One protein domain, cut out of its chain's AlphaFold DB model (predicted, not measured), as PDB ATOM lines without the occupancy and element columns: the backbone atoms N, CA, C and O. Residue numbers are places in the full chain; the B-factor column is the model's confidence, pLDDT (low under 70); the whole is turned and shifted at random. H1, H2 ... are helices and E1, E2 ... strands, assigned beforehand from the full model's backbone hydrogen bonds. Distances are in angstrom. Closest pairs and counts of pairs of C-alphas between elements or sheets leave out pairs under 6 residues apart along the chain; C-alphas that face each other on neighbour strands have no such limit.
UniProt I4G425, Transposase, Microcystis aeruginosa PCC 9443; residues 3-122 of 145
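AT A GLANCE: This is residues 3 to 122 of the 145 residues of the protein "Transposase" of Microcystis aeruginosa PCC 9443 (UniProt I4G425). You are looking at one strongly twisted sheet of six strands, E3 to E8, with the short helix H2 packed over one face, and at a separate two-stranded ribbon, the hairpin of E1 and E2, set beyond the sheet's E3 edge. The short helix H1 packs on that ribbon and runs side by side with H2, while the tail before E1 and the strands E5 and E6 lie toward the two ends of the longest axis. Along the 120 printed residues the order is E1 E2 H1 E3 H2 E4 E5 E6 E7 E8, two named helices and eight named strands, a mixed class. The large sheet runs E3 E4 E8 E7 E6 E5 and is mixed; the ribbon is antiparallel. The whole is compact, with a radius of gyration of the C-alphas of 15.7 A, and spans 52 by 37 by 33 A.

HOW THE PARTS SIT: Begin at residues 9 to 15, E1, and residues 22 to 29, E2: they form an antiparallel hairpin at 168 degrees, with N 12 and O 26 2.8 A apart, within hydrogen-bond range. Go on to residues 38 to 43, H1; the closest C-alphas of E2 and H1 are those of Gly 24 and Thr 41, 5.6 A apart. Next come residues 50 to 53, E3, an edge strand of the large sheet; E1 and E3 are near each other, with 5 pairs of C-alphas within 10 A. H1 only grazes the large sheet, with its residues 41 to 43. Residues 60 to 67 are H2; H1 and H2 only just touch, with 3 pairs of C-alphas within 8 A, the closest being Ile 42 and Leu 66 at 6.9 A, and they run the same way at a shallow tilt of 3 degrees. Residues 73 to 78 are E4, parallel to E3 at 17 degrees, with N 53 and O 75 2.9 A apart. E3, H2 and E4 are a strand-helix-strand unit, two parallel neighbour strands with a helix between, and its crossover is right-handed. Residues 84 to 86, E5, 92 to 94, E6, 101 to 110, E7, and 115 to 121, E8, make a meander, each strand the antiparallel neighbour of the one before. Look for N 93 and O 85 at 2.8 A, N 103 and O 92 at 2.9 A, and N 119 and O 106 at 2.8 A. E7 bends by 58 degrees at residue 104; its residues 101 to 103 pair with E6 and 104 to 110 with E8. E8 is also antiparallel to E4, with N 120 and O 76 2.8 A apart. H2 is on this sheet at a height over the sheet of 6.9 A, only just over E8, where 3 of its C-alphas fall; it runs along the strands, only just, at 29 degrees to E8 on the local plane. The closest C-alphas of H2 and E7 are those of Asn 60 and Val 101, 6.2 A apart. E2 and E4 are apart, for instance. In H1 and H2 every O i to N i+4 pair is within hydrogen-bond range.

IN THESE COORDINATES: Find C-alpha 9 at (88.852, 122.206, 120.734); from there E1 runs 19.2 A to residue 15, and E2 covers 19.6 A from residue 22 to 29. H1 is 8.9 A long, E3 9.6 A, H2 10.6 A and E4 15.6 A. H2 begins at C-alpha 60, at (101.159, 135.633, 104.483). E5 is 6.6 A and E6 6.0 A long. E7, the longest strand, covers 26.1 A, and E8 runs 19.5 A to C-alpha 121 at (112.588, 133.722, 109.095).

THE WHOLE: The two C-alphas farthest apart are those of Thr 3 and Glu 88, 55.2 A. The printed part has no cut from residue 3 to 122, and no link between its named elements is long. The mean pLDDT of the printed part is 80.9; look for values under 70 at residues 3 to 7, 9, 11, 13 to 14 and 23 to 39.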
ATOM      1  N   THR A   3      76.363 119.847 122.431       64.69
ATOM      2  CA  THR A   3      75.167 120.641 122.780       64.69
ATOM      3  C   THR A   3      75.385 122.157 122.782       64.69
ATOM      4  O   THR A   3      74.415 122.904 122.806       64.69
ATOM      5  N   LYS A   4      76.643 122.622 122.750       66.31
ATOM      6  CA  LYS A   4      77.011 124.042 122.615       66.31
ATOM      7  C   LYS A   4      77.459 124.407 121.188       66.31
ATOM      8  O   LYS A   4      77.957 125.507 120.982       66.31
ATOM      9  N   GLY A   5      77.332 123.489 120.221       64.44
ATOM     10  CA  GLY A   5      77.776 123.688 118.834       64.44
ATOM     11  C   GLY A   5      79.297 123.627 118.636       64.44
ATOM     12  O   GLY A   5      79.807 124.045 117.598       64.44
ATOM     13  N   TRP A   6      80.051 123.137 119.625       66.38
ATOM     14  CA  TRP A   6      81.505 123.001 119.528       66.38
ATOM     15  C   TRP A   6      81.877 121.571 119.164       66.38
ATOM     16  O   TRP A   6      81.682 120.643 119.952       66.38
ATOM     17  N   HIS A   7      82.437 121.416 117.967       67.88
ATOM     18  CA  HIS A   7      82.831 120.122 117.407       67.88
ATOM     19  C   HIS A   7      84.343 119.869 117.485       67.88
ATOM     20  O   HIS A   7      84.786 118.750 117.252       67.88
ATOM     21  N   GLN A   8      85.132 120.894 117.824       71.00
ATOM     22  CA  GLN A   8      86.576 120.792 118.003       71.00
ATOM     23  C   GLN A   8      87.057 121.781 119.069       71.00
ATOM     24  O   GLN A   8      86.539 122.897 119.174       71.00
ATOM     25  N   VAL A   9      88.066 121.358 119.832       68.00
ATOM     26  CA  VAL A   9      88.852 122.206 120.734       68.00
ATOM     27  C   VAL A   9      90.298 122.164 120.260       68.00
ATOM     28  O   VAL A   9      90.832 121.081 120.022       68.00
ATOM     29  N   LYS A  10      90.923 123.330 120.102       72.25
ATOM     30  CA  LYS A  10      92.346 123.457 119.780       72.25
ATOM     31  C   LYS A  10      93.028 124.252 120.880       72.25
ATOM     32  O   LYS A  10      92.557 125.328 121.236       72.25
ATOM     33  N   LEU A  11      94.120 123.715 121.406       69.38
ATOM     34  CA  LEU A  11      94.995 124.401 122.346       69.38
ATOM     35  C   LEU A  11      96.250 124.833 121.593       69.38
ATOM     36  O   LEU A  11      96.963 123.997 121.043       69.38
ATOM     37  N   PHE A  12      96.515 126.130 121.595       70.25
ATOM     38  CA  PHE A  12      97.790 126.696 121.185       70.25
ATOM     39  C   PHE A  12      98.488 127.214 122.430       70.25
ATOM     40  O   PHE A  12      97.869 127.893 123.240       70.25
ATOM     41  N   CYS A  13      99.756 126.885 122.599       67.94
ATOM     42  CA  CYS A  13     100.582 127.468 123.643       67.94
ATOM     43  C   CYS A  13     102.012 127.579 123.129       67.94
ATOM     44  O   CYS A  13     102.461 126.757 122.326       67.94
ATOM     45  N   GLY A  14     102.692 128.636 123.550       68.69
ATOM     46  CA  GLY A  14     104.134 128.748 123.439       68.69
ATOM     47  C   GLY A  14     104.782 128.081 124.645       68.69
ATOM     48  O   GLY A  14     104.234 128.099 125.746       68.69
ATOM     49  N   ILE A  15     105.957 127.503 124.437       74.06
ATOM     50  CA  ILE A  15     106.801 127.005 125.520       74.06
ATOM     51  C   ILE A  15     108.109 127.773 125.432       74.06
ATOM     52  O   ILE A  15     108.739 127.806 124.373       74.06
ATOM     53  N   ASN A  16     108.513 128.396 126.533       73.81
ATOM     54  CA  ASN A  16     109.851 128.942 126.654       73.81
ATOM     55  C   ASN A  16     110.835 127.773 126.790       73.81
ATOM     56  O   ASN A  16     110.759 126.997 127.740       73.81
ATOM     57  N   SER A  17     111.757 127.633 125.840       71.69
ATOM     58  CA  SER A  17     112.698 126.509 125.809       71.69
ATOM     59  C   SER A  17     113.715 126.517 126.955       71.69
ATOM     60  O   SER A  17     114.281 125.470 127.252       71.69
ATOM     61  N   ILE A  18     113.944 127.669 127.595       73.00
ATOM     62  CA  ILE A  18     114.901 127.829 128.697       73.00
ATOM     63  C   ILE A  18     114.197 127.645 130.038       73.00
ATOM     64  O   ILE A  18     114.627 126.837 130.856       73.00
ATOM     65  N   THR A  19     113.115 128.393 130.276       78.94
ATOM     66  CA  THR A  19     112.424 128.372 131.576       78.94
ATOM     67  C   THR A  19     111.427 127.225 131.695       78.94
ATOM     68  O   THR A  19     110.944 126.951 132.789       78.94
ATOM     69  N   THR A  20     111.115 126.542 130.588       79.31
ATOM     70  CA  THR A  20     110.032 125.548 130.453       79.31
ATOM     71  C   THR A  20     108.635 126.099 130.741       79.31
ATOM     72  O   THR A  20     107.655 125.352 130.758       79.31
ATOM     73  N   GLU A  21     108.516 127.415 130.925       78.75
ATOM     74  CA  GLU A  21     107.247 128.070 131.198       78.75
ATOM     75  C   GLU A  21     106.360 128.055 129.957       78.75
ATOM     76  O   GLU A  21     106.789 128.345 128.834       78.75
ATOM     77  N   VAL A  22     105.091 127.728 130.180       76.25
ATOM     78  CA  VAL A  22     104.065 127.749 129.144       76.25
ATOM     79  C   VAL A  22     103.453 129.149 129.106       76.25
ATOM     80  O   VAL A  22     102.900 129.613 130.100       76.25
ATOM     81  N   GLY A  23     103.534 129.806 127.952       69.31
ATOM     82  CA  GLY A  23     102.986 131.140 127.694       69.31
ATOM     83  C   GLY A  23     102.078 131.151 126.465       69.31
ATOM     84  O   GLY A  23     101.923 130.138 125.783       69.31
ATOM     85  N   GLY A  24     101.434 132.281 126.172       66.62
ATOM     86  CA  GLY A  24     100.590 132.437 124.985       66.62
ATOM     87  C   GLY A  24      99.522 131.373 124.789       66.62
ATOM     88  O   GLY A  24      99.276 130.926 123.665       66.62
ATOM     89  N   ILE A  25      98.903 130.957 125.894       66.88
ATOM     90  CA  ILE A  25      97.858 129.940 125.915       66.88
ATOM     91  C   ILE A  25      96.599 130.505 125.249       66.88
ATOM     92  O   ILE A  25      95.942 131.409 125.765       66.88
ATOM     93  N   VAL A  26      96.223 129.928 124.114       65.69
ATOM     94  CA  VAL A  26      94.978 130.213 123.407       65.69
ATOM     95  C   VAL A  26      94.195 128.920 123.247       65.69
ATOM     96  O   VAL A  26      94.600 128.011 122.525       65.69
ATOM     97  N   ILE A  27      93.036 128.856 123.899       66.50
ATOM     98  CA  ILE A  27      92.076 127.767 123.713       66.50
ATOM     99  C   ILE A  27      91.010 128.248 122.733       66.50
ATOM    100  O   ILE A  27      90.272 129.190 123.016       66.50
ATOM    101  N   ASN A  28      90.933 127.598 121.576       68.19
ATOM    102  CA  ASN A  28      89.936 127.873 120.556       68.19
ATOM    103  C   ASN A  28      88.874 126.769 120.540       68.19
ATOM    104  O   ASN A  28      89.189 125.588 120.378       68.19
ATOM    105  N   PHE A  29      87.611 127.171 120.665       66.50
ATOM    106  CA  PHE A  29      86.449 126.295 120.573       66.50
ATOM    107  C   PHE A  29      85.701 126.612 119.273       66.50
ATOM    108  O   PHE A  29      85.085 127.669 119.159       66.50
ATOM    109  N   GLY A  30      85.740 125.713 118.285       61.75
ATOM    110  CA  GLY A  30      84.979 125.890 117.042       61.75
ATOM    111  C   GLY A  30      85.651 125.361 115.776       61.75
ATOM    112  O   GLY A  30      86.710 124.746 115.817       61.75
ATOM    113  N   GLN A  31      85.009 125.619 114.632       58.41
ATOM    114  CA  GLN A  31      85.457 125.201 113.290       58.41
ATOM    115  C   GLN A  31      86.357 126.237 112.582       58.41
ATOM    116  O   GLN A  31      86.639 126.119 111.391       58.41
ATOM    117  N   ALA A  32      86.782 127.296 113.280       56.50
ATOM    118  CA  ALA A  32      87.571 128.370 112.685       56.50
ATOM    119  C   ALA A  32      89.011 127.925 112.364       56.50
ATOM    120  O   ALA A  32      89.644 127.208 113.136       56.50
ATOM    121  N   HIS A  33      89.533 128.388 111.224       58.28
ATOM    122  CA  HIS A  33      90.903 128.117 110.785       58.28
ATOM    123  C   HIS A  33      91.930 128.731 111.755       58.28
ATOM    124  O   HIS A  33      91.756 129.864 112.211       58.28
ATOM    125  N   ASP A  34      93.034 128.018 112.002       57.03
ATOM    126  CA  ASP A  34      94.074 128.332 113.010       57.03
ATOM    127  C   ASP A  34      94.743 129.703 112.810       57.03
ATOM    128  O   ASP A  34      95.375 130.270 113.701       57.03
ATOM    129  N   SER A  35      94.554 130.288 111.629       57.41
ATOM    130  CA  SER A  35      95.045 131.611 111.265       57.41
ATOM    131  C   SER A  35      94.323 132.765 111.972       57.41
ATOM    132  O   SER A  35      94.928 133.831 112.090       57.41
ATOM    133  N   LYS A  36      93.079 132.590 112.454       59.19
ATOM    134  CA  LYS A  36      92.287 133.688 113.053       59.19
ATOM    135  C   LYS A  36      92.775 134.116 114.441       59.19
ATOM    136  O   LYS A  36      92.797 135.309 114.727       59.19
ATOM    137  N   GLU A  37      93.276 133.182 115.244       60.41
ATOM    138  CA  GLU A  37      93.747 133.453 116.616       60.41
ATOM    139  C   GLU A  37      95.243 133.801 116.694       60.41
ATOM    140  O   GLU A  37      95.845 133.896 117.762       60.41
ATOM    141  N   GLY A  38      95.865 134.031 115.539       59.25
ATOM    142  CA  GLY A  38      97.304 134.205 115.432       59.25
ATOM    143  C   GLY A  38      97.922 135.424 116.066       59.25
ATOM    144  O   GLY A  38      99.110 135.407 116.372       59.25
ATOM    145  N   LYS A  39      97.136 136.485 116.243       66.19
ATOM    146  CA  LYS A  39      97.645 137.742 116.794       66.19
ATOM    147  C   LYS A  39      98.180 137.539 118.214       66.19
ATOM    148  O   LYS A  39      99.313 137.922 118.477       66.19
ATOM    149  N   LYS A  40      97.432 136.811 119.051       70.81
ATOM    150  CA  LYS A  40      97.819 136.498 120.435       70.81
ATOM    151  C   LYS A  40      99.149 135.749 120.495       70.81
ATOM    152  O   LYS A  40     100.038 136.129 121.235       70.81
ATOM    153  N   THR A  41      99.350 134.753 119.630       74.25
ATOM    154  CA  THR A  41     100.612 133.989 119.619       74.25
ATOM    155  C   THR A  41     101.837 134.813 119.197       74.25
ATOM    156  O   THR A  41     102.942 134.488 119.604       74.25
ATOM    157  N   ILE A  42     101.665 135.876 118.399       80.56
ATOM    158  CA  ILE A  42     102.765 136.793 118.031       80.56
ATOM    159  C   ILE A  42     103.094 137.730 119.201       80.56
ATOM    160  O   ILE A  42     104.255 138.025 119.479       80.56
ATOM    161  N   GLU A  43     102.062 138.220 119.889       81.56
ATOM    162  CA  GLU A  43     102.201 139.108 121.049       81.56
ATOM    163  C   GLU A  43     102.935 138.437 122.215       81.56
ATOM    164  O   GLU A  43     103.636 139.115 122.959       81.56
ATOM    165  N   GLU A  44     102.869 137.114 122.296       80.06
ATOM    166  CA  GLU A  44     103.450 136.307 123.373       80.06
ATOM    167  C   GLU A  44     104.911 135.909 123.125       80.06
ATOM    168  O   GLU A  44     105.573 135.406 124.028       80.06
ATOM    169  N   ILE A  45     105.452 136.159 121.924       82.44
ATOM    170  CA  ILE A  45     106.895 136.014 121.683       82.44
ATOM    171  C   ILE A  45     107.622 137.044 122.570       82.44
ATOM    172  O   ILE A  45     107.296 138.234 122.468       82.44
ATOM    173  N   PRO A  46     108.578 136.643 123.429       81.00
ATOM    174  CA  PRO A  46     109.332 137.578 124.260       81.00
ATOM    175  C   PRO A  46     110.084 138.618 123.423       81.00
ATOM    176  O   PRO A  46     110.448 138.355 122.278       81.00
ATOM    177  N   VAL A  47     110.357 139.785 124.007       83.88
ATOM    178  CA  VAL A  47     111.261 140.777 123.402       83.88
ATOM    179  C   VAL A  47     112.642 140.143 123.210       83.88
ATOM    180  O   VAL A  47     113.153 139.483 124.112       83.88
ATOM    181  N   ASN A  48     113.219 140.320 122.024       83.69
ATOM    182  CA  ASN A  48     114.418 139.656 121.504       83.69
ATOM    183  C   ASN A  48     114.334 138.117 121.505       83.69
ATOM    184  O   ASN A  48     115.346 137.427 121.396       83.69
ATOM    185  N   GLY A  49     113.127 137.568 121.644       82.25
ATOM    186  CA  GLY A  49     112.857 136.141 121.574       82.25
ATOM    187  C   GLY A  49     112.623 135.672 120.142       82.25
ATOM    188  O   GLY A  49     112.313 136.461 119.250       82.25
ATOM    189  N   VAL A  50     112.726 134.357 119.940       85.94
ATOM    190  CA  VAL A  50     112.435 133.697 118.662       85.94
ATOM    191  C   VAL A  50     111.171 132.854 118.805       85.94
ATOM    192  O   VAL A  50     111.144 131.871 119.544       85.94
ATOM    193  N   GLY A  51     110.115 133.211 118.076       86.44
ATOM    194  CA  GLY A  51     108.915 132.390 117.958       86.44
ATOM    195  C   GLY A  51     109.109 131.261 116.950       86.44
ATOM    196  O   GLY A  51     109.242 131.519 115.753       86.44
ATOM    197  N   VAL A  52     109.077 130.008 117.408       85.69
ATOM    198  CA  VAL A  52     109.144 128.821 116.541       85.69
ATOM    199  C   VAL A  52     107.734 128.312 116.254       85.69
ATOM    200  O   VAL A  52     106.959 128.050 117.172       85.69
ATOM    201  N   MET A  53     107.374 128.198 114.978       87.31
ATOM    202  CA  MET A  53     106.004 127.919 114.543       87.31
ATOM    203  C   MET A  53     105.965 126.925 113.371       87.31
ATOM    204  O   MET A  53     106.807 126.960 112.474       87.31
ATOM    205  N   ASP A  54     104.946 126.060 113.342       86.50
ATOM    206  CA  ASP A  54     104.723 125.100 112.249       86.50
ATOM    207  C   ASP A  54     103.798 125.665 111.145       86.50
ATOM    208  O   ASP A  54     103.132 126.693 111.308       86.50
ATOM    209  N   ARG A  55     103.696 124.945 110.021       87.19
ATOM    210  CA  ARG A  55     102.963 125.307 108.792       87.19
ATOM    211  C   ARG A  55     101.483 125.653 108.969       87.19
ATOM    212  O   ARG A  55     100.894 126.271 108.084       87.19
ATOM    213  N   GLY A  56     100.861 125.282 110.089       83.19
ATOM    214  CA  GLY A  56      99.500 125.719 110.433       83.19
ATOM    215  C   GLY A  56      99.385 127.241 110.603       83.19
ATOM    216  O   GLY A  56      98.311 127.815 110.413       83.19
ATOM    217  N   PHE A  57     100.505 127.909 110.881       83.50
ATOM    218  CA  PHE A  57     100.581 129.343 111.135       83.50
ATOM    219  C   PHE A  57     101.122 130.159 109.952       83.50
ATOM    220  O   PHE A  57     101.195 131.381 110.043       83.50
ATOM    221  N   SER A  58     101.444 129.531 108.818       87.12
ATOM    222  CA  SER A  58     102.192 130.146 107.708       87.12
ATOM    223  C   SER A  58     101.391 131.084 106.793       87.12
ATOM    224  O   SER A  58     101.671 131.170 105.598       87.12
ATOM    225  N   SER A  59     100.361 131.772 107.296       88.12
ATOM    226  CA  SER A  59      99.625 132.726 106.463       88.12
ATOM    227  C   SER A  59     100.491 133.948 106.142       88.12
ATOM    228  O   SER A  59     101.162 134.495 107.016       88.12
ATOM    229  N   ASN A  60     100.420 134.438 104.904       89.69
ATOM    230  CA  ASN A  60     101.159 135.633 104.483       89.69
ATOM    231  C   ASN A  60     100.877 136.861 105.359       89.69
ATOM    232  O   ASN A  60     101.772 137.653 105.631       89.69
ATOM    233  N   GLU A  61      99.634 137.018 105.824       87.81
ATOM    234  CA  GLU A  61      99.264 138.093 106.750       87.81
ATOM    235  C   GLU A  61      99.992 137.968 108.095       87.81
ATOM    236  O   GLU A  61     100.378 138.978 108.676       87.81
ATOM    237  N   ARG A  62     100.203 136.741 108.592       87.94
ATOM    238  CA  ARG A  62     100.970 136.519 109.818       87.94
ATOM    239  C   ARG A  62     102.440 136.847 109.613       87.94
ATOM    240  O   ARG A  62     103.002 137.549 110.440       87.94
ATOM    241  N   ILE A  63     103.036 136.352 108.532       91.31
ATOM    242  CA  ILE A  63     104.446 136.613 108.218       91.31
ATOM    243  C   ILE A  63     104.685 138.122 108.132       91.31
ATOM    244  O   ILE A  63     105.610 138.627 108.753       91.31
ATOM    245  N   ARG A  64     103.782 138.863 107.474       91.81
ATOM    246  CA  ARG A  64     103.841 140.330 107.425       91.81
ATOM    247  C   ARG A  64     103.814 140.965 108.821       91.81
ATOM    248  O   ARG A  64     104.664 141.790 109.120       91.81
ATOM    249  N   LYS A  65     102.902 140.530 109.699       91.06
ATOM    250  CA  LYS A  65     102.833 141.022 111.090       91.06
ATOM    251  C   LYS A  65     104.068 140.679 111.919       91.06
ATOM    252  O   LYS A  65     104.409 141.448 112.805       91.06
ATOM    253  N   LEU A  66     104.695 139.528 111.679       91.69
ATOM    254  CA  LEU A  66     105.942 139.151 112.346       91.69
ATOM    255  C   LEU A  66     107.085 140.069 111.899       91.69
ATOM    256  O   LEU A  66     107.769 140.624 112.746       91.69
ATOM    257  N   LEU A  67     107.207 140.329 110.596       92.50
ATOM    258  CA  LEU A  67     108.208 141.251 110.042       92.50
ATOM    259  C   LEU A  67     108.031 142.707 110.516       92.50
ATOM    260  O   LEU A  67     108.998 143.462 110.575       92.50
ATOM    261  N   GLU A  68     106.811 143.118 110.872       92.62
ATOM    262  CA  GLU A  68     106.540 144.432 111.474       92.62
ATOM    263  C   GLU A  68     107.078 144.559 112.918       92.62
ATOM    264  O   GLU A  68     107.247 145.677 113.411       92.62
ATOM    265  N   LYS A  69     107.359 143.445 113.614       90.50
ATOM    266  CA  LYS A  69     107.858 143.421 115.000       90.50
ATOM    267  C   LYS A  69     109.382 143.306 115.030       90.50
ATOM    268  O   LYS A  69     109.932 142.220 115.120       90.50
ATOM    269  N   LYS A  70     110.075 144.447 114.994       87.50
ATOM    270  CA  LYS A  70     111.550 144.493 114.930       87.50
ATOM    271  C   LYS A  70     112.277 143.907 116.143       87.50
ATOM    272  O   LYS A  70     113.463 143.621 116.051       87.50
ATOM    273  N   ASP A  71     111.590 143.790 117.269       88.56
ATOM    274  CA  ASP A  71     112.098 143.293 118.543       88.56
ATOM    275  C   ASP A  71     111.682 141.840 118.814       88.56
ATOM    276  O   ASP A  71     111.846 141.358 119.929       88.56
ATOM    277  N   LYS A  72     111.090 141.143 117.838       90.00
ATOM    278  CA  LYS A  72     110.629 139.758 117.980       90.00
ATOM    279  C   LYS A  72     110.948 138.985 116.716       90.00
ATOM    280  O   LYS A  72     110.445 139.304 115.646       90.00
ATOM    281  N   HIS A  73     111.714 137.920 116.870       89.75
ATOM    282  CA  HIS A  73     112.171 137.111 115.755       89.75
ATOM    283  C   HIS A  73     111.304 135.873 115.570       89.75
ATOM    284  O   HIS A  73     110.541 135.477 116.459       89.75
ATOM    285  N   PHE A  74     111.419 135.224 114.416       91.62
ATOM    286  CA  PHE A  74     110.655 134.016 114.138       91.62
ATOM    287  C   PHE A  74     111.370 133.002 113.254       91.62
ATOM    288  O   PHE A  74     112.168 133.318 112.374       91.62
ATOM    289  N   VAL A  75     110.983 131.747 113.461       91.31
ATOM    290  CA  VAL A  75     111.275 130.604 112.601       91.31
ATOM    291  C   VAL A  75     109.939 129.930 112.323       91.31
ATOM    292  O   VAL A  75     109.336 129.327 113.208       91.31
ATOM    293  N   LEU A  76     109.439 130.069 111.098       91.25
ATOM    294  CA  LEU A  76     108.123 129.578 110.710       91.25
ATOM    295  C   LEU A  76     108.251 128.605 109.550       91.25
ATOM    296  O   LEU A  76     108.594 129.003 108.438       91.25
ATOM    297  N   ARG A  77     107.903 127.337 109.767       91.62
ATOM    298  CA  ARG A  77     107.763 126.401 108.652       91.62
ATOM    299  C   ARG A  77     106.624 126.864 107.746       91.62
ATOM    300  O   ARG A  77     105.522 127.127 108.220       91.62
ATOM    301  N   VAL A  78     106.872 126.941 106.443       92.25
ATOM    302  CA  VAL A  78     105.859 127.279 105.434       92.25
ATOM    303  C   VAL A  78     105.473 126.043 104.632       92.25
ATOM    304  O   VAL A  78     106.183 125.036 104.624       92.25
ATOM    305  N   LYS A  79     104.300 126.073 103.997       89.88
ATOM    306  CA  LYS A  79     103.852 124.944 103.178       89.88
ATOM    307  C   LYS A  79     104.618 124.911 101.850       89.88
ATOM    308  O   LYS A  79     104.849 125.949 101.234       89.88
ATOM    309  N   ASN A  80     104.948 123.711 101.378       87.56
ATOM    310  CA  ASN A  80     105.712 123.512 100.139       87.56
ATOM    311  C   ASN A  80     104.916 123.869  98.866       87.56
ATOM    312  O   ASN A  80     105.502 124.062  97.802       87.56
ATOM    313  N   ASP A  81     103.590 123.962  98.963       87.31
ATOM    314  CA  ASP A  81     102.693 124.366  97.875       87.31
ATOM    315  C   ASP A  81     102.538 125.892  97.752       87.31
ATOM    316  O   ASP A  81     101.939 126.374  96.790       87.31
ATOM    317  N   MET A  82     103.092 126.672  98.686       89.25
ATOM    318  CA  MET A  82     103.101 128.127  98.573       89.25
ATOM    319  C   MET A  82     104.011 128.559  97.422       89.25
ATOM    320  O   MET A  82     105.162 128.126  97.330       89.25
ATOM    321  N   LYS A  83     103.489 129.440  96.558       90.50
ATOM    322  CA  LYS A  83     104.259 130.065  95.478       90.50
ATOM    323  C   LYS A  83     105.445 130.824  96.077       90.50
ATOM    324  O   LYS A  83     105.285 131.538  97.066       90.50
ATOM    325  N   LEU A  84     106.614 130.630  95.481       90.62
ATOM    326  CA  LEU A  84     107.878 131.177  95.944       90.62
ATOM    327  C   LEU A  84     108.666 131.695  94.742       90.62
ATOM    328  O   LEU A  84     108.838 130.969  93.764       90.62
ATOM    329  N   GLU A  85     109.147 132.927  94.831       90.75
ATOM    330  CA  GLU A  85     110.041 133.545  93.851       90.75
ATOM    331  C   GLU A  85     111.262 134.101  94.587       90.75
ATOM    332  O   GLU A  85     111.125 134.943  95.474       90.75
ATOM    333  N   MET A  86     112.452 133.599  94.254       87.12
ATOM    334  CA  MET A  86     113.707 134.072  94.843       87.12
ATOM    335  C   MET A  86     114.090 135.428  94.247       87.12
ATOM    336  O   MET A  86     114.044 135.600  93.031       87.12
ATOM    337  N   LEU A  87     114.497 136.365  95.099       87.69
ATOM    338  CA  LEU A  87     114.970 137.686  94.703       87.69
ATOM    339  C   LEU A  87     116.499 137.761  94.765       87.69
ATOM    340  O   LEU A  87     117.152 137.028  95.508       87.69
ATOM    341  N   GLU A  88     117.080 138.695  94.013       82.75
ATOM    342  CA  GLU A  88     118.536 138.899  93.952       82.75
ATOM    343  C   GLU A  88     119.142 139.344  95.293       82.75
ATOM    344  O   GLU A  88     120.318 139.107  95.557       82.75
ATOM    345  N   ASN A  89     118.336 139.941  96.174       81.44
ATOM    346  CA  ASN A  89     118.750 140.410  97.498       81.44
ATOM    347  C   ASN A  89     118.837 139.294  98.563       81.44
ATOM    348  O   ASN A  89     119.038 139.588  99.742       81.44
ATOM    349  N   GLY A  90     118.652 138.027  98.179       78.06
ATOM    350  CA  GLY A  90     118.661 136.883  99.096       78.06
ATOM    351  C   GLY A  90     117.364 136.691  99.894       78.06
ATOM    352  O   GLY A  90     117.294 135.782 100.722       78.06
ATOM    353  N   GLN A  91     116.339 137.513  99.652       87.69
ATOM    354  CA  GLN A  91     114.977 137.272 100.123       87.69
ATOM    355  C   GLN A  91     114.156 136.519  99.072       87.69
ATOM    356  O   GLN A  91     114.618 136.196  97.975       87.69
ATOM    357  N   SER A  92     112.905 136.230  99.411       91.06
ATOM    358  CA  SER A  92     111.957 135.599  98.508       91.06
ATOM    359  C   SER A  92     110.589 136.256  98.619       91.06
ATOM    360  O   SER A  92     110.126 136.575  99.715       91.06
ATOM    361  N   LYS A  93     109.887 136.391  97.496       93.19
ATOM    362  CA  LYS A  93     108.450 136.666  97.499       93.19
ATOM    363  C   LYS A  93     107.709 135.365  97.748       93.19
ATOM    364  O   LYS A  93     107.740 134.447  96.929       93.19
ATOM    365  N   LEU A  94     107.036 135.293  98.887       92.69
ATOM    366  CA  LEU A  94     106.217 134.158  99.281       92.69
ATOM    367  C   LEU A  94     104.733 134.489  99.088       92.69
ATOM    368  O   LEU A  94     104.237 135.503  99.581       92.69
ATOM    369  N   GLY A  95     103.994 133.591  98.442       89.50
ATOM    370  CA  GLY A  95     102.564 133.693  98.153       89.50
ATOM    371  C   GLY A  95     102.252 134.164  96.738       89.50
ATOM    372  O   GLY A  95     103.090 134.110  95.846       89.50
ATOM    373  N   ALA A  96     101.001 134.570  96.526       83.69
ATOM    374  CA  ALA A  96     100.505 134.963  95.215       83.69
ATOM    375  C   ALA A  96      99.721 136.277  95.276       83.69
ATOM    376  O   ALA A  96      98.962 136.527  96.224       83.69
ATOM    377  N   GLU A  97      99.872 137.070  94.215       80.12
ATOM    378  CA  GLU A  97      99.103 138.284  93.939       80.12
ATOM    379  C   GLU A  97      99.237 139.324  95.069       80.12
ATOM    380  O   GLU A  97     100.300 139.525  95.649       80.12
ATOM    381  N   LYS A  98      98.131 139.980  95.441       75.62
ATOM    382  CA  LYS A  98      98.070 141.056  96.444       75.62
ATOM    383  C   LYS A  98      98.439 140.622  97.867       75.62
ATOM    384  O   LYS A  98      98.401 141.441  98.782       75.62
ATOM    385  N   ARG A  99      98.723 139.337  98.092       81.19
ATOM    386  CA  ARG A  99      99.069 138.796  99.412       81.19
ATOM    387  C   ARG A  99     100.549 138.473  99.554       81.19
ATOM    388  O   ARG A  99     100.929 138.063 100.648       81.19
ATOM    389  N   GLU A 100     101.364 138.687  98.527       90.31
ATOM    390  CA  GLU A 100     102.807 138.433  98.561       90.31
ATOM    391  C   GLU A 100     103.502 139.150  99.729       90.31
ATOM    392  O   GLU A 100     103.131 140.258 100.137       90.31
ATOM    393  N   VAL A 101     104.474 138.465 100.322       93.50
ATOM    394  CA  VAL A 101     105.327 138.993 101.387       93.50
ATOM    395  C   VAL A 101     106.773 138.694 101.031       93.50
ATOM    396  O   VAL A 101     107.080 137.581 100.607       93.50
ATOM    397  N   GLU A 102     107.636 139.694 101.170       94.12
ATOM    398  CA  GLU A 102     109.076 139.513 101.030       94.12
ATOM    399  C   GLU A 102     109.624 139.020 102.364       94.12
ATOM    400  O   GLU A 102     109.422 139.649 103.404       94.12
ATOM    401  N   VAL A 103     110.212 137.834 102.352       94.06
ATOM    402  CA  VAL A 103     110.767 137.199 103.542       94.06
ATOM    403  C   VAL A 103     111.905 136.294 103.122       94.06
ATOM    404  O   VAL A 103     111.894 135.712 102.038       94.06
ATOM    405  N   ARG A 104     112.897 136.141 103.988       91.94
ATOM    406  CA  ARG A 104     113.955 135.174 103.755       91.94
ATOM    407  C   ARG A 104     113.413 133.755 103.921       91.94
ATOM    408  O   ARG A 104     112.813 133.434 104.949       91.94
ATOM    409  N   ILE A 105     113.665 132.908 102.922       91.75
ATOM    410  CA  ILE A 105     113.361 131.479 102.973       91.75
ATOM    411  C   ILE A 105     114.650 130.666 103.099       91.75
ATOM    412  O   ILE A 105     115.589 130.828 102.325       91.75
ATOM    413  N   VAL A 106     114.670 129.771 104.082       88.12
ATOM    414  CA  VAL A 106     115.669 128.717 104.244       88.12
ATOM    415  C   VAL A 106     115.030 127.403 103.821       88.12
ATOM    416  O   VAL A 106     114.037 126.974 104.411       88.12
ATOM    417  N   GLU A 107     115.584 126.772 102.794       86.75
ATOM    418  CA  GLU A 107     115.151 125.457 102.330       86.75
ATOM    419  C   GLU A 107     116.146 124.407 102.828       86.75
ATOM    420  O   GLU A 107     117.357 124.602 102.722       86.75
ATOM    421  N   PHE A 108     115.648 123.292 103.361       82.38
ATOM    422  CA  PHE A 108     116.460 122.098 103.609       82.38
ATOM    423  C   PHE A 108     115.671 120.834 103.249       82.38
ATOM    424  O   PHE A 108     114.444 120.852 103.154       82.38
ATOM    425  N   CYS A 109     116.381 119.737 103.017       81.25
ATOM    426  CA  CYS A 109     115.798 118.466 102.628       81.25
ATOM    427  C   CYS A 109     116.323 117.382 103.554       81.25
ATOM    428  O   CYS A 109     117.528 117.269 103.772       81.25
ATOM    429  N   ASP A 110     115.404 116.593 104.090       80.25
ATOM    430  CA  ASP A 110     115.753 115.352 104.753       80.25
ATOM    431  C   ASP A 110     115.970 114.272 103.689       80.25
ATOM    432  O   ASP A 110     115.032 113.872 102.998       80.25
ATOM    433  N   LEU A 111     117.218 113.822 103.547       81.56
ATOM    434  CA  LEU A 111     117.620 112.831 102.550       81.56
ATOM    435  C   LEU A 111     117.042 111.440 102.838       81.56
ATOM    436  O   LEU A 111     116.827 110.676 101.897       81.56
ATOM    437  N   GLU A 112     116.777 111.116 104.106       82.88
ATOM    438  CA  GLU A 112     116.231 109.813 104.489       82.88
ATOM    439  C   GLU A 112     114.756 109.716 104.094       82.88
ATOM    440  O   GLU A 112     114.364 108.823 103.339       82.88
ATOM    441  N   SER A 113     113.936 110.678 104.534       83.62
ATOM    442  CA  SER A 113     112.510 110.711 104.187       83.62
ATOM    443  C   SER A 113     112.221 111.303 102.804       83.62
ATOM    444  O   SER A 113     111.070 111.269 102.362       83.62
ATOM    445  N   LYS A 114     113.234 111.862 102.126       85.00
ATOM    446  CA  LYS A 114     113.109 112.646 100.882       85.00
ATOM    447  C   LYS A 114     112.095 113.788 101.008       85.00
ATOM    448  O   LYS A 114     111.375 114.109 100.061       85.00
ATOM    449  N   SER A 115     112.016 114.387 102.195       81.88
ATOM    450  CA  SER A 115     111.068 115.459 102.494       81.88
ATOM    451  C   SER A 115     111.742 116.818 102.414       81.88
ATOM    452  O   SER A 115     112.727 117.082 103.097       81.88
ATOM    453  N   GLU A 116     111.160 117.713 101.622       84.69
ATOM    454  CA  GLU A 116     111.575 119.111 101.561       84.69
ATOM    455  C   GLU A 116     110.876 119.934 102.645       84.69
ATOM    456  O   GLU A 116     109.671 119.799 102.894       84.69
ATOM    457  N   PHE A 117     111.630 120.835 103.260       86.19
ATOM    458  CA  PHE A 117     111.151 121.767 104.262       86.19
ATOM    459  C   PHE A 117     111.551 123.182 103.874       86.19
ATOM    460  O   PHE A 117     112.683 123.451 103.478       86.19
ATOM    461  N   ARG A 118     110.604 124.106 104.035       91.50
ATOM    462  CA  ARG A 118     110.818 125.537 103.836       91.50
ATOM    463  C   ARG A 118     110.547 126.279 105.132       91.50
ATOM    464  O   ARG A 118     109.502 126.077 105.753       91.50
ATOM    465  N   ILE A 119     111.463 127.152 105.521       92.12
ATOM    466  CA  ILE A 119     111.369 127.991 106.715       92.12
ATOM    467  C   ILE A 119     111.396 129.455 106.292       92.12
ATOM    468  O   ILE A 119     112.347 129.890 105.659       92.12
ATOM    469  N   ALA A 120     110.384 130.222 106.689       93.88
ATOM    470  CA  ALA A 120     110.417 131.676 106.680       93.88
ATOM    471  C   ALA A 120     111.002 132.196 107.995       93.88
ATOM    472  O   ALA A 120     110.608 131.738 109.072       93.88
ATOM    473  N   THR A 121     111.925 133.151 107.917       92.56
ATOM    474  CA  THR A 121     112.588 133.722 109.095       92.56
ATOM    475  C   THR A 121     113.075 135.145 108.834       92.56
ATOM    476  O   THR A 121     113.376 135.498 107.696       92.56
ATOM    477  N   ASP A 122     113.155 135.960 109.881       92.25
ATOM    478  CA  ASP A 122     113.828 137.264 109.897       92.25
ATOM    479  C   ASP A 122     115.227 137.201 110.535       92.25
ATOM    480  O   ASP A 122     115.913 138.219 110.624       92.25
TER     481      ASP A 122